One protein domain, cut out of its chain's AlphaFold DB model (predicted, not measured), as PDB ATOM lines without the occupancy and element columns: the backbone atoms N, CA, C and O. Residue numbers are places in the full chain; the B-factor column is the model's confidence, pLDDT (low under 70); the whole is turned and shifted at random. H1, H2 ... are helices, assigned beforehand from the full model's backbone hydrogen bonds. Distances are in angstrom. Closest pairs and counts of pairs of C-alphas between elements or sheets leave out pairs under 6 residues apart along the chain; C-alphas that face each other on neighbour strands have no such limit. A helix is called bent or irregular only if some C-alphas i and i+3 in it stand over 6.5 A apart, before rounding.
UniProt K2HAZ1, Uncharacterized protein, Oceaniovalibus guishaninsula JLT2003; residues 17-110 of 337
ATOM      1  N   ARG A  17     287.514 174.000 170.456       96.19
ATOM      2  CA  ARG A  17     287.370 175.085 171.434       96.19
ATOM      3  C   ARG A  17     285.998 175.081 172.094       96.19
ATOM      4  O   ARG A  17     285.927 175.269 173.309       96.19
ATOM      5  N   ASP A  18     284.946 174.841 171.319       96.25
ATOM      6  CA  ASP A  18     283.575 174.762 171.825       96.25
ATOM      7  C   ASP A  18     283.405 173.520 172.706       96.25
ATOM      8  O   ASP A  18     282.828 173.602 173.794       96.25
ATOM      9  N   LEU A  19     284.001 172.394 172.295       97.44
ATOM     10  CA  LEU A  19     284.054 171.171 173.099       97.44
ATOM     11  C   LEU A  19     284.781 171.414 174.428       97.44
ATOM     12  O   LEU A  19     284.244 171.091 175.486       97.44
ATOM     13  N   ALA A  20     285.961 172.045 174.404       97.25
ATOM     14  CA  ALA A  20     286.698 172.392 175.619       97.25
ATOM     15  C   ALA A  20     285.888 173.303 176.558       97.25
ATOM     16  O   ALA A  20     285.866 173.086 177.771       97.25
ATOM     17  N   HIS A  21     285.181 174.294 176.007       96.44
ATOM     18  CA  HIS A  21     284.320 175.178 176.788       96.44
ATOM     19  C   HIS A  21     283.147 174.421 177.431       96.44
ATOM     20  O   HIS A  21     282.844 174.647 178.604       96.44
ATOM     21  N   ALA A  22     282.504 173.503 176.704       96.12
ATOM     22  CA  ALA A  22     281.449 172.653 177.259       96.12
ATOM     23  C   ALA A  22     281.974 171.802 178.429       96.12
ATOM     24  O   ALA A  22     281.361 171.781 179.493       96.12
ATOM     25  N   ILE A  23     283.154 171.188 178.280       97.31
ATOM     26  CA  ILE A  23     283.782 170.391 179.347       97.31
ATOM     27  C   ILE A  23     283.998 171.228 180.614       97.31
ATOM     28  O   ILE A  23     283.650 170.783 181.705       97.31
ATOM     29  N   LEU A  24     284.545 172.440 180.490       95.50
ATOM     30  CA  LEU A  24     284.808 173.300 181.649       95.50
ATOM     31  C   LEU A  24     283.535 173.833 182.317       95.50
ATOM     32  O   LEU A  24     283.524 174.024 183.531       95.50
ATOM     33  N   ARG A  25     282.480 174.104 181.541       95.31
ATOM     34  CA  ARG A  25     281.243 174.705 182.056       95.31
ATOM     35  C   ARG A  25     280.417 173.725 182.883       95.31
ATOM     36  O   ARG A  25     279.903 174.107 183.929       95.31
ATOM     37  N   ASP A  26     280.234 172.504 182.391       93.69
ATOM     38  CA  ASP A  26     279.272 171.552 182.961       93.69
ATOM     39  C   ASP A  26     279.788 170.102 183.019       93.69
ATOM     40  O   ASP A  26     279.051 169.194 183.405       93.69
ATOM     41  N   GLY A  27     281.064 169.863 182.694       93.31
ATOM     42  CA  GLY A  27     281.643 168.520 182.717       93.31
ATOM     43  C   GLY A  27     281.088 167.609 181.620       93.31
ATOM     44  O   GLY A  27     281.012 166.396 181.827       93.31
ATOM     45  N   ASN A  28     280.673 168.170 180.475       96.50
ATOM     46  CA  ASN A  28     280.042 167.433 179.381       96.50
ATOM     47  C   ASN A  28     280.862 166.212 178.920       96.50
ATOM     48  O   ASN A  28     281.835 166.337 178.174       96.50
ATOM     49  N   ARG A  29     280.415 165.011 179.300       96.31
ATOM     50  CA  ARG A  29     281.068 163.741 178.938       96.31
ATOM     51  C   ARG A  29     281.086 163.481 177.433       96.31
ATOM     52  O   ARG A  29     282.067 162.956 176.914       96.31
ATOM     53  N   GLY A  30     280.024 163.867 176.722       96.00
ATOM     54  CA  GLY A  30     279.961 163.748 175.265       96.00
ATOM     55  C   GLY A  30     281.025 164.607 174.584       96.00
ATOM     56  O   GLY A  30     281.690 164.147 173.657       96.00
ATOM     57  N   ALA A  31     281.260 165.816 175.101       97.19
ATOM     58  CA  ALA A  31     282.318 166.690 174.611       97.19
ATOM     59  C   ALA A  31     283.719 166.131 174.907       97.19
ATOM     60  O   ALA A  31     284.579 166.192 174.030       97.19
ATOM     61  N   VAL A  32     283.942 165.525 176.086       97.94
ATOM     62  CA  VAL A  32     285.200 164.810 176.387       97.94
ATOM     63  C   VAL A  32     285.433 163.689 175.377       97.94
ATOM     64  O   VAL A  32     286.500 163.630 174.772       97.94
ATOM     65  N   ALA A  33     284.432 162.831 175.156       96.50
ATOM     66  CA  ALA A  33     284.538 161.709 174.229       96.50
ATOM     67  C   ALA A  33     284.841 162.178 172.798       96.50
ATOM     68  O   ALA A  33     285.738 161.639 172.151       96.50
ATOM     69  N   ARG A  34     284.146 163.218 172.318       96.94
ATOM     70  CA  ARG A  34     284.365 163.767 170.974       96.94
ATOM     71  C   ARG A  34     285.760 164.368 170.821       96.94
ATOM     72  O   ARG A  34     286.459 164.044 169.863       96.94
ATOM     73  N   LEU A  35     286.188 165.182 171.786       97.62
ATOM     74  CA  LEU A  35     287.510 165.805 171.775       97.62
ATOM     75  C   LEU A  35     288.629 164.751 171.847       97.62
ATOM     76  O   LEU A  35     289.619 164.852 171.123       97.62
ATOM     77  N   ALA A  36     288.446 163.709 172.665       97.81
ATOM     78  CA  ALA A  36     289.367 162.581 172.758       97.81
ATOM     79  C   ALA A  36     289.473 161.826 171.428       97.81
ATOM     80  O   ALA A  36     290.581 161.565 170.971       97.81
ATOM     81  N   GLN A  37     288.345 161.517 170.777       97.00
ATOM     82  CA  GLN A  37     288.331 160.848 169.470       97.00
ATOM     83  C   GLN A  37     289.099 161.646 168.412       97.00
ATOM     84  O   GLN A  37     289.924 161.073 167.705       97.00
ATOM     85  N   MET A  38     288.871 162.960 168.327       97.31
ATOM     86  CA  MET A  38     289.590 163.830 167.390       97.31
ATOM     87  C   MET A  38     291.098 163.825 167.674       97.31
ATOM     88  O   MET A  38     291.902 163.575 166.777       97.31
ATOM     89  N   ALA A  39     291.492 164.016 168.936       97.44
ATOM     90  CA  ALA A  39     292.898 164.023 169.336       97.44
ATOM     91  C   ALA A  39     293.593 162.665 169.099       97.44
ATOM     92  O   ALA A  39     294.750 162.618 168.681       97.44
ATOM     93  N   LEU A  40     292.892 161.548 169.327       97.25
ATOM     94  CA  LEU A  40     293.384 160.192 169.053       97.25
ATOM     95  C   LEU A  40     293.476 159.889 167.551       97.25
ATOM     96  O   LEU A  40     294.342 159.116 167.149       97.25
ATOM     97  N   ALA A  41     292.636 160.524 166.729       96.06
ATOM     98  CA  ALA A  41     292.715 160.472 165.270       96.06
ATOM     99  C   ALA A  41     293.847 161.346 164.688       96.06
ATOM    100  O   ALA A  41     294.037 161.365 163.474       96.06
ATOM    101  N   GLY A  42     294.612 162.043 165.536       94.81
ATOM    102  CA  GLY A  42     295.751 162.865 165.128       94.81
ATOM    103  C   GLY A  42     295.423 164.338 164.893       94.81
ATOM    104  O   GLY A  42     296.271 165.058 164.377       94.81
ATOM    105  N   ASP A  43     294.234 164.809 165.280       95.81
ATOM    106  CA  ASP A  43     293.908 166.234 165.228       95.81
ATOM    107  C   ASP A  43     294.742 167.009 166.270       95.81
ATOM    108  O   ASP A  43     294.590 166.864 167.494       95.81
ATOM    109  N   GLU A  44     295.665 167.832 165.770       94.88
ATOM    110  CA  GLU A  44     296.556 168.652 166.587       94.88
ATOM    111  C   GLU A  44     295.799 169.738 167.357       94.88
ATOM    112  O   GLU A  44     296.111 169.973 168.525       94.88
ATOM    113  N   ALA A  45     294.773 170.351 166.757       95.69
ATOM    114  CA  ALA A  45     293.963 171.379 167.405       95.69
ATOM    115  C   ALA A  45     293.114 170.783 168.536       95.69
ATOM    116  O   ALA A  45     292.960 171.404 169.589       95.69
ATOM    117  N   ALA A  46     292.619 169.552 168.366       96.81
ATOM    118  CA  ALA A  46     291.956 168.806 169.434       96.81
ATOM    119  C   ALA A  46     292.913 168.446 170.575       96.81
ATOM    120  O   ALA A  46     292.576 168.621 171.748       96.81
ATOM    121  N   THR A  47     294.127 167.997 170.244       96.50
ATOM    122  CA  THR A  47     295.165 167.715 171.244       96.50
ATOM    123  C   THR A  47     295.534 168.985 172.015       96.50
ATOM    124  O   THR A  47     295.601 168.969 173.244       96.50
ATOM    125  N   GLU A  48     295.743 170.103 171.318       95.44
ATOM    126  CA  GLU A  48     296.014 171.401 171.933       95.44
ATOM    127  C   GLU A  48     294.858 171.836 172.839       95.44
ATOM    128  O   GLU A  48     295.092 172.164 174.000       95.44
ATOM    129  N   ALA A  49     293.613 171.790 172.357       97.00
ATOM    130  CA  ALA A  49     292.445 172.178 173.138       97.00
ATOM    131  C   ALA A  49     292.289 171.318 174.402       97.00
ATOM    132  O   ALA A  49     292.068 171.864 175.482       97.00
ATOM    133  N   LEU A  50     292.485 169.999 174.309       97.06
ATOM    134  CA  LEU A  50     292.447 169.117 175.474       97.06
ATOM    135  C   LEU A  50     293.469 169.549 176.535       97.06
ATOM    136  O   LEU A  50     293.118 169.707 177.702       97.06
ATOM    137  N   PHE A  51     294.727 169.778 176.156       94.62
ATOM    138  CA  PHE A  51     295.757 170.110 177.142       94.62
ATOM    139  C   PHE A  51     295.702 171.571 177.600       94.62
ATOM    140  O   PHE A  51     295.593 171.820 178.796       94.62
ATOM    141  N   ALA A  52     295.747 172.526 176.674       94.88
ATOM    142  CA  ALA A  52     295.877 173.948 176.983       94.88
ATOM    143  C   ALA A  52     294.566 174.592 177.460       94.88
ATOM    144  O   ALA A  52     294.595 175.594 178.169       94.88
ATOM    145  N   ARG A  53     293.404 174.049 177.067       96.75
ATOM    146  CA  ARG A  53     292.096 174.637 177.414       96.75
ATOM    147  C   ARG A  53     291.307 173.835 178.431       96.75
ATOM    148  O   ARG A  53     290.411 174.410 179.027       96.75
ATOM    149  N   VAL A  54     291.609 172.555 178.640       97.19
ATOM    150  CA  VAL A  54     290.912 171.740 179.648       97.19
ATOM    151  C   VAL A  54     291.859 171.352 180.775       97.19
ATOM    152  O   VAL A  54     291.666 171.784 181.907       97.19
ATOM    153  N   VAL A  55     292.903 170.573 180.484       94.94
ATOM    154  CA  VAL A  55     293.783 170.011 181.523       94.94
ATOM    155  C   VAL A  55     294.519 171.102 182.299       94.94
ATOM    156  O   VAL A  55     294.503 171.070 183.527       94.94
ATOM    157  N   GLU A  56     295.147 172.060 181.615       93.38
ATOM    158  CA  GLU A  56     295.929 173.121 182.260       93.38
ATOM    159  C   GLU A  56     295.060 174.009 183.166       93.38
ATOM    160  O   GLU A  56     295.359 174.055 184.357       93.38
ATOM    161  N   PRO A  57     293.925 174.586 182.721       94.88
ATOM    162  CA  PRO A  57     293.048 175.357 183.608       94.88
ATOM    163  C   PRO A  57     292.532 174.575 184.825       94.88
ATOM    164  O   PRO A  57     292.467 175.121 185.927       94.88
ATOM    165  N   LEU A  58     292.189 173.291 184.656       94.00
ATOM    166  CA  LEU A  58     291.736 172.450 185.769       94.00
ATOM    167  C   LEU A  58     292.856 172.171 186.784       94.00
ATOM    168  O   LEU A  58     292.588 172.101 187.984       94.00
ATOM    169  N   CYS A  59     294.102 172.020 186.322       89.62
ATOM    170  CA  CYS A  59     295.266 171.792 187.182       89.62
ATOM    171  C   CYS A  59     295.758 173.078 187.861       89.62
ATOM    172  O   CYS A  59     296.058 173.063 189.055       89.62
ATOM    173  N   ASP A  60     295.818 174.181 187.119       90.25
ATOM    174  CA  ASP A  60     296.408 175.452 187.554       90.25
ATOM    175  C   ASP A  60     295.468 176.265 188.455       90.25
ATOM    176  O   ASP A  60     295.883 177.239 189.080       90.25
ATOM    177  N   GLY A  61     294.206 175.848 188.587       88.44
ATOM    178  CA  GLY A  61     293.301 176.381 189.603       88.44
ATOM    179  C   GLY A  61     293.663 175.961 191.035       88.44
ATOM    180  O   GLY A  61     293.160 176.559 191.982       88.44
ATOM    181  N   PHE A  62     294.502 174.930 191.216       86.94
ATOM    182  CA  PHE A  62     294.915 174.378 192.519       86.94
ATOM    183  C   PHE A  62     293.761 174.038 193.487       86.94
ATOM    184  O   PHE A  62     293.942 173.985 194.710       86.94
ATOM    185  N   THR A  63     292.561 173.777 192.961       90.62
ATOM    186  CA  THR A  63     291.387 173.400 193.758       90.62
ATOM    187  C   THR A  63     291.214 171.885 193.794       90.62
ATOM    188  O   THR A  63     291.500 171.185 192.824       90.62
ATOM    189  N   ALA A  64     290.693 171.354 194.905       89.44
ATOM    190  CA  ALA A  64     290.353 169.931 194.996       89.44
ATOM    191  C   ALA A  64     289.323 169.524 193.927       89.44
ATOM    192  O   ALA A  64     289.452 168.472 193.308       89.44
ATOM    193  N   GLN A  65     288.339 170.389 193.662       91.25
ATOM    194  CA  GLN A  65     287.340 170.166 192.620       91.25
ATOM    195  C   GLN A  65     287.962 170.143 191.216       91.25
ATOM    196  O   GLN A  65     287.625 169.263 190.429       91.25
ATOM    197  N   GLY A  66     288.888 171.058 190.911       92.81
ATOM    198  CA  GLY A  66     289.614 171.083 189.637       92.81
ATOM    199  C   GLY A  66     290.470 169.834 189.432       92.81
ATOM    200  O   GLY A  66     290.415 169.222 188.367       92.81
ATOM    201  N   ALA A  67     291.170 169.381 190.478       91.00
ATOM    202  CA  ALA A  67     291.927 168.132 190.443       91.00
ATOM    203  C   ALA A  67     291.021 166.918 190.159       91.00
ATOM    204  O   ALA A  67     291.307 166.150 189.243       91.00
ATOM    205  N   LEU A  68     289.890 166.793 190.865       92.56
ATOM    206  CA  LEU A  68     288.915 165.717 190.635       92.56
ATOM    207  C   LEU A  68     288.290 165.775 189.234       92.56
ATOM    208  O   LEU A  68     288.084 164.738 188.606       92.56
ATOM    209  N   ALA A  69     287.981 166.973 188.733       95.19
ATOM    210  CA  ALA A  69     287.459 167.158 187.383       95.19
ATOM    211  C   ALA A  69     288.496 166.760 186.323       95.19
ATOM    212  O   ALA A  69     288.158 166.055 185.373       95.19
ATOM    213  N   CYS A  70     289.762 167.142 186.512       95.62
ATOM    214  CA  CYS A  70     290.861 166.742 185.639       95.62
ATOM    215  C   CYS A  70     291.027 165.218 185.615       95.62
ATOM    216  O   CYS A  70     291.125 164.637 184.536       95.62
ATOM    217  N   ASP A  71     290.985 164.569 186.781       95.19
ATOM    218  CA  ASP A  71     291.109 163.116 186.889       95.19
ATOM    219  C   ASP A  71     289.972 162.399 186.134       95.19
ATOM    220  O   ASP A  71     290.229 161.444 185.405       95.19
ATOM    221  N   ARG A  72     288.727 162.897 186.211       96.69
ATOM    222  CA  ARG A  72     287.590 162.361 185.432       96.69
ATOM    223  C   ARG A  72     287.752 162.552 183.928       96.69
ATOM    224  O   ARG A  72     287.536 161.610 183.170       96.69
ATOM    225  N   VAL A  73     288.146 163.751 183.488       97.75
ATOM    226  CA  VAL A  73     288.394 164.032 182.064       97.75
ATOM    227  C   VAL A  73     289.475 163.095 181.528       97.75
ATOM    228  O   VAL A  73     289.270 162.436 180.513       97.75
ATOM    229  N   MET A  74     290.605 162.993 182.226       97.75
ATOM    230  CA  MET A  74     291.716 162.150 181.793       97.75
ATOM    231  C   MET A  74     291.363 160.662 181.839       97.75
ATOM    232  O   MET A  74     291.740 159.939 180.921       97.75
ATOM    233  N   ALA A  75     290.593 160.201 182.828       97.88
ATOM    234  CA  ALA A  75     290.124 158.819 182.874       97.88
ATOM    235  C   ALA A  75     289.244 158.469 181.660       97.88
ATOM    236  O   ALA A  75     289.450 157.425 181.048       97.88
ATOM    237  N   GLN A  76     288.339 159.365 181.248       97.88
ATOM    238  CA  GLN A  76     287.520 159.179 180.040       97.88
ATOM    239  C   GLN A  76     288.355 159.193 178.757       97.88
ATOM    240  O   GLN A  76     288.121 158.384 177.863       97.88
ATOM    241  N   VAL A  77     289.350 160.081 178.663       98.19
ATOM    242  CA  VAL A  77     290.276 160.127 177.518       98.19
ATOM    243  C   VAL A  77     291.071 158.824 177.399       98.19
ATOM    244  O   VAL A  77     291.190 158.267 176.306       98.19
ATOM    245  N   ILE A  78     291.612 158.328 178.516       98.06
ATOM    246  CA  ILE A  78     292.371 157.073 178.564       98.06
ATOM    247  C   ILE A  78     291.463 155.897 178.196       98.06
ATOM    248  O   ILE A  78     291.859 155.063 177.385       98.06
ATOM    249  N   ASP A  79     290.242 155.836 178.728       97.44
ATOM    250  CA  ASP A  79     289.303 154.756 178.417       97.44
ATOM    251  C   ASP A  79     288.896 154.752 176.931       97.44
ATOM    252  O   ASP A  79     288.961 153.714 176.272       97.44
ATOM    253  N   ALA A  80     288.619 155.926 176.348       96.75
ATOM    254  CA  ALA A  80     288.325 156.064 174.919       96.75
ATOM    255  C   ALA A  80     289.467 155.548 174.022       96.75
ATOM    256  O   ALA A  80     289.225 154.992 172.945       96.75
ATOM    257  N   SER A  81     290.717 155.678 174.483       97.44
ATOM    258  CA  SER A  81     291.901 155.228 173.746       97.44
ATOM    259  C   SER A  81     291.980 153.711 173.557       97.44
ATOM    260  O   SER A  81     292.640 153.255 172.626       97.44
ATOM    261  N   ARG A  82     291.263 152.914 174.361       96.25
ATOM    262  CA  ARG A  82     291.328 151.441 174.311       96.25
ATOM    263  C   ARG A  82     290.849 150.847 172.988       96.25
ATOM    264  O   ARG A  82     291.265 149.755 172.614       96.25
ATOM    265  N   SER A  83     289.989 151.573 172.277       95.06
ATOM    266  CA  SER A  83     289.480 151.188 170.956       95.06
ATOM    267  C   SER A  83     290.403 151.591 169.798       95.06
ATOM    268  O   SER A  83     290.144 151.241 168.647       95.06
ATOM    269  N   VAL A  84     291.489 152.322 170.075       97.50
ATOM    270  CA  VAL A  84     292.372 152.893 169.054       97.50
ATOM    271  C   VAL A  84     293.602 152.001 168.863       97.50
ATOM    272  O   VAL A  84     294.381 151.845 169.807       97.50
ATOM    273  N   PRO A  85     293.869 151.474 167.649       97.50
ATOM    274  CA  PRO A  85     295.005 150.577 167.404       97.50
ATOM    275  C   PRO A  85     296.364 151.157 167.818       97.50
ATOM    276  O   PRO A  85     297.201 150.450 168.377       97.50
ATOM    277  N   ALA A  86     296.567 152.464 167.623       97.00
ATOM    278  CA  ALA A  86     297.786 153.156 168.039       97.00
ATOM    279  C   ALA A  86     298.021 153.120 169.564       97.00
ATOM    280  O   ALA A  86     299.154 153.289 170.002       97.00
ATOM    281  N   CYS A  87     296.987 152.870 170.374       97.88
ATOM    282  CA  CYS A  87     297.051 152.759 171.837       97.88
ATOM    283  C   CYS A  87     297.033 151.298 172.328       97.88
ATOM    284  O   CYS A  87     296.806 151.029 173.511       97.88
ATOM    285  N   ALA A  88     297.286 150.323 171.445       97.94
ATOM    286  CA  ALA A  88     297.380 148.917 171.833       97.94
ATOM    287  C   ALA A  88     298.436 148.641 172.933       97.94
ATOM    288  O   ALA A  88     298.144 147.829 173.818       97.94
ATOM    289  N   PRO A  89     299.627 149.289 172.954       97.56
ATOM    290  CA  PRO A  89     300.584 149.130 174.053       97.56
ATOM    291  C   PRO A  89     300.008 149.545 175.412       97.56
ATOM    292  O   PRO A  89     300.045 148.747 176.350       97.56
ATOM    293  N   LEU A  90     299.405 150.740 175.498       97.31
ATOM    294  CA  LEU A  90     298.691 151.201 176.690       97.31
ATOM    295  C   LEU A  90     297.608 150.199 177.114       97.31
ATOM    296  O   LEU A  90     297.560 149.798 178.274       97.31
ATOM    297  N   THR A  91     296.776 149.752 176.174       97.56
ATOM    298  CA  THR A  91     295.646 148.855 176.460       97.56
ATOM    299  C   THR A  91     296.106 147.528 177.066       97.56
ATOM    300  O   THR A  91     295.560 147.086 178.077       97.56
ATOM    301  N   ARG A  92     297.158 146.912 176.507       97.19
ATOM    302  CA  ARG A  92     297.759 145.694 177.076       97.19
ATOM    303  C   ARG A  92     298.353 145.946 178.459       97.19
ATOM    304  O   ARG A  92     298.228 145.102 179.344       97.19
ATOM    305  N   ALA A  93     298.998 147.095 178.648       96.12
ATOM    306  CA  ALA A  93     299.579 147.451 179.931       96.12
ATOM    307  C   ALA A  93     298.503 147.660 181.012       96.12
ATOM    308  O   ALA A  93     298.673 147.158 182.119       96.12
ATOM    309  N   MET A  94     297.381 148.306 180.682       96.12
ATOM    310  CA  MET A  94     296.233 148.481 181.578       96.12
ATOM    311  C   MET A  94     295.593 147.141 181.949       96.12
ATOM    312  O   MET A  94     295.364 146.882 183.129       96.12
ATOM    313  N   ALA A  95     295.372 146.263 180.965       95.44
ATOM    314  CA  ALA A  95     294.806 144.935 181.198       95.44
ATOM    315  C   ALA A  95     295.673 144.105 182.159       95.44
ATOM    316  O   ALA A  95     295.160 143.484 183.085       95.44
ATOM    317  N   ALA A  96     296.997 144.163 181.999       93.81
ATOM    318  CA  ALA A  96     297.933 143.472 182.883       93.81
ATOM    319  C   ALA A  96     297.975 144.040 184.319       93.81
ATOM    320  O   ALA A  96     298.519 143.388 185.204       93.81
ATOM    321  N   GLU A  97     297.422 145.233 184.554       91.19
ATOM    322  CA  GLU A  97     297.262 145.854 185.877       91.19
ATOM    323  C   GLU A  97     295.833 145.717 186.434       91.19
ATOM    324  O   GLU A  97     295.515 146.321 187.466       91.19
ATOM    325  N   GLY A  98     294.964 144.968 185.742       93.12
ATOM    326  CA  GLY A  98     293.552 144.812 186.095       93.12
ATOM    327  C   GLY A  98     292.736 146.098 185.940       93.12
ATOM    328  O   GLY A  98     291.760 146.286 186.657       93.12
ATOM    329  N   ILE A  99     293.154 147.016 185.061       94.69
ATOM    330  CA  ILE A  99     292.438 148.267 184.793       94.69
ATOM    331  C   ILE A  99     291.508 148.039 183.598       94.69
ATOM    332  O   ILE A  99     291.950 147.974 182.450       94.69
ATOM    333  N   ASP A 100     290.217 147.908 183.879       93.75
ATOM    334  CA  ASP A 100     289.180 147.496 182.931       93.75
ATOM    335  C   ASP A 100     288.333 148.650 182.371       93.75
ATOM    336  O   ASP A 100     287.590 148.435 181.411       93.75
ATOM    337  N   GLY A 101     288.494 149.869 182.895       94.69
ATOM    338  CA  GLY A 101     287.868 151.081 182.365       94.69
ATOM    339  C   GLY A 101     288.053 152.320 183.246       94.69
ATOM    340  O   GLY A 101     288.909 152.355 184.137       94.69
ATOM    341  N   GLU A 102     287.219 153.340 183.014       95.75
ATOM    342  CA  GLU A 102     287.236 154.620 183.747       95.75
ATOM    343  C   GLU A 102     287.167 154.435 185.274       95.75
ATOM    344  O   GLU A 102     287.924 155.065 186.013       95.75
ATOM    345  N   GLY A 103     286.299 153.540 185.760       95.25
ATOM    346  CA  GLY A 103     286.156 153.258 187.193       95.25
ATOM    347  C   GLY A 103     287.448 152.735 187.826       95.25
ATOM    348  O   GLY A 103     287.857 153.219 188.883       95.25
ATOM    349  N   GLY A 104     288.137 151.812 187.145       94.50
ATOM    350  CA  GLY A 104     289.430 151.282 187.581       94.50
ATOM    351  C   GLY A 104     290.534 152.345 187.618       94.50
ATOM    352  O   GLY A 104     291.358 152.343 188.533       94.50
ATOM    353  N   LEU A 105     290.527 153.296 186.678       95.50
ATOM    354  CA  LEU A 105     291.452 154.439 186.674       95.50
ATOM    355  C   LEU A 105     291.196 155.376 187.862       95.50
ATOM    356  O   LEU A 105     292.121 155.741 188.589       95.50
ATOM    357  N   LEU A 106     289.934 155.734 188.101       94.81
ATOM    358  CA  LEU A 106     289.558 156.633 189.196       94.81
ATOM    359  C   LEU A 106     289.816 156.013 190.573       94.81
ATOM    360  O   LEU A 106     290.265 156.712 191.482       94.81
ATOM    361  N   ALA A 107     289.633 154.698 190.721       91.31
ATOM    362  CA  ALA A 107     289.995 153.970 191.938       91.31
ATOM    363  C   ALA A 107     291.504 154.047 192.261       91.31
ATOM    364  O   ALA A 107     291.906 153.856 193.415       91.31
ATOM    365  N   ARG A 108     292.346 154.352 191.261       89.81
ATOM    366  CA  ARG A 108     293.801 154.516 191.405       89.81
ATOM    367  C   ARG A 108     294.249 155.956 191.644       89.81
ATOM    368  O   ARG A 108     295.335 156.142 192.182       89.81
ATOM    369  N   ALA A 109     293.422 156.964 191.357       85.75
ATOM    370  CA  ALA A 109     293.798 158.383 191.455       85.75
ATOM    371  C   ALA A 109     294.347 158.796 192.842       85.75
ATOM    372  O   ALA A 109     295.214 159.665 192.947       85.75
ATOM    373  N   GLY A 110     293.881 158.145 193.914       80.88
ATOM    374  CA  GLY A 110     294.335 158.362 195.295       80.88
ATOM    375  C   GLY A 110     295.469 157.444 195.766       80.88
ATOM    376  O   GLY A 110     295.779 157.402 196.956       80.88
TER     377      GLY A 110
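Overview. This is residues 17 to 110 of the 337 residues of an uncharacterized protein of Oceaniovalibus guishaninsula JLT2003 (UniProt K2HAZ1). The longest helix, H4, runs through the middle, with a cluster of three helices, H1, H2 and H3, on one side of it and the short H6 packed on the other. H5 lies out past the last turn of H4, and the turn at residues 60 to 65 sticks out at the other end of H4. The printed part has 94 residues with six named helices, H1 to H6 in chain order, and no named strand: all helix. It is compact, with a radius of gyration of the C-alphas of 13.1 A and spans of 34 by 31 by 19 A.

Along the chain. H4, residues 64 to 81, is 25.9 A long, from C-alpha 64 at (290.353, 169.931, 194.996) to C-alpha 81 at (291.901, 155.228, 173.746). H3, residues 44 to 60, measures 22.0 A; H2, residues 29 to 40, 16.2 A; H1, residues 17 to 26, 14.5 A. H5, residues 85 to 95, measures 14.9 A and is irregular: C-alphas 86 and 89 are 7.8 A apart. H6, residues 102 to 108, measures 10.1 A and ends at C-alpha 108 (293.801, 154.516, 191.405).

Arrangement. H4 and H3 form a helical hairpin at a shallow tilt of 27 degrees, closest at the C-alphas of Leu 58 and Gly 66, 4.6 A. H4 touches H2 with residues 73 to 81 alone, at a steep tilt of 54 degrees; the closest C-alphas, of Ala 36 and Val 77, are 5.4 A apart. H4 touches H6 with residues 71 to 79 alone, closest at the C-alphas of Ala 75 and Glu 102, 5.2 A. H1 touches H3, closest at the C-alphas of Ala 20 and Val 54, 5.9 A. H5 and H6 are apart. Every O i to N i+4 pair is within hydrogen-bond range in H1, H2 and H4, against 11 of 13 in H3, 5 of 7 in H5 and 2 of 3 in H6.

Size, cuts and confidence. The two C-alphas farthest apart, of Asp 18 and Ala 96, are 36.2 A apart. The printed part has no cut, and no link is long. No printed residue has a pLDDT under 70.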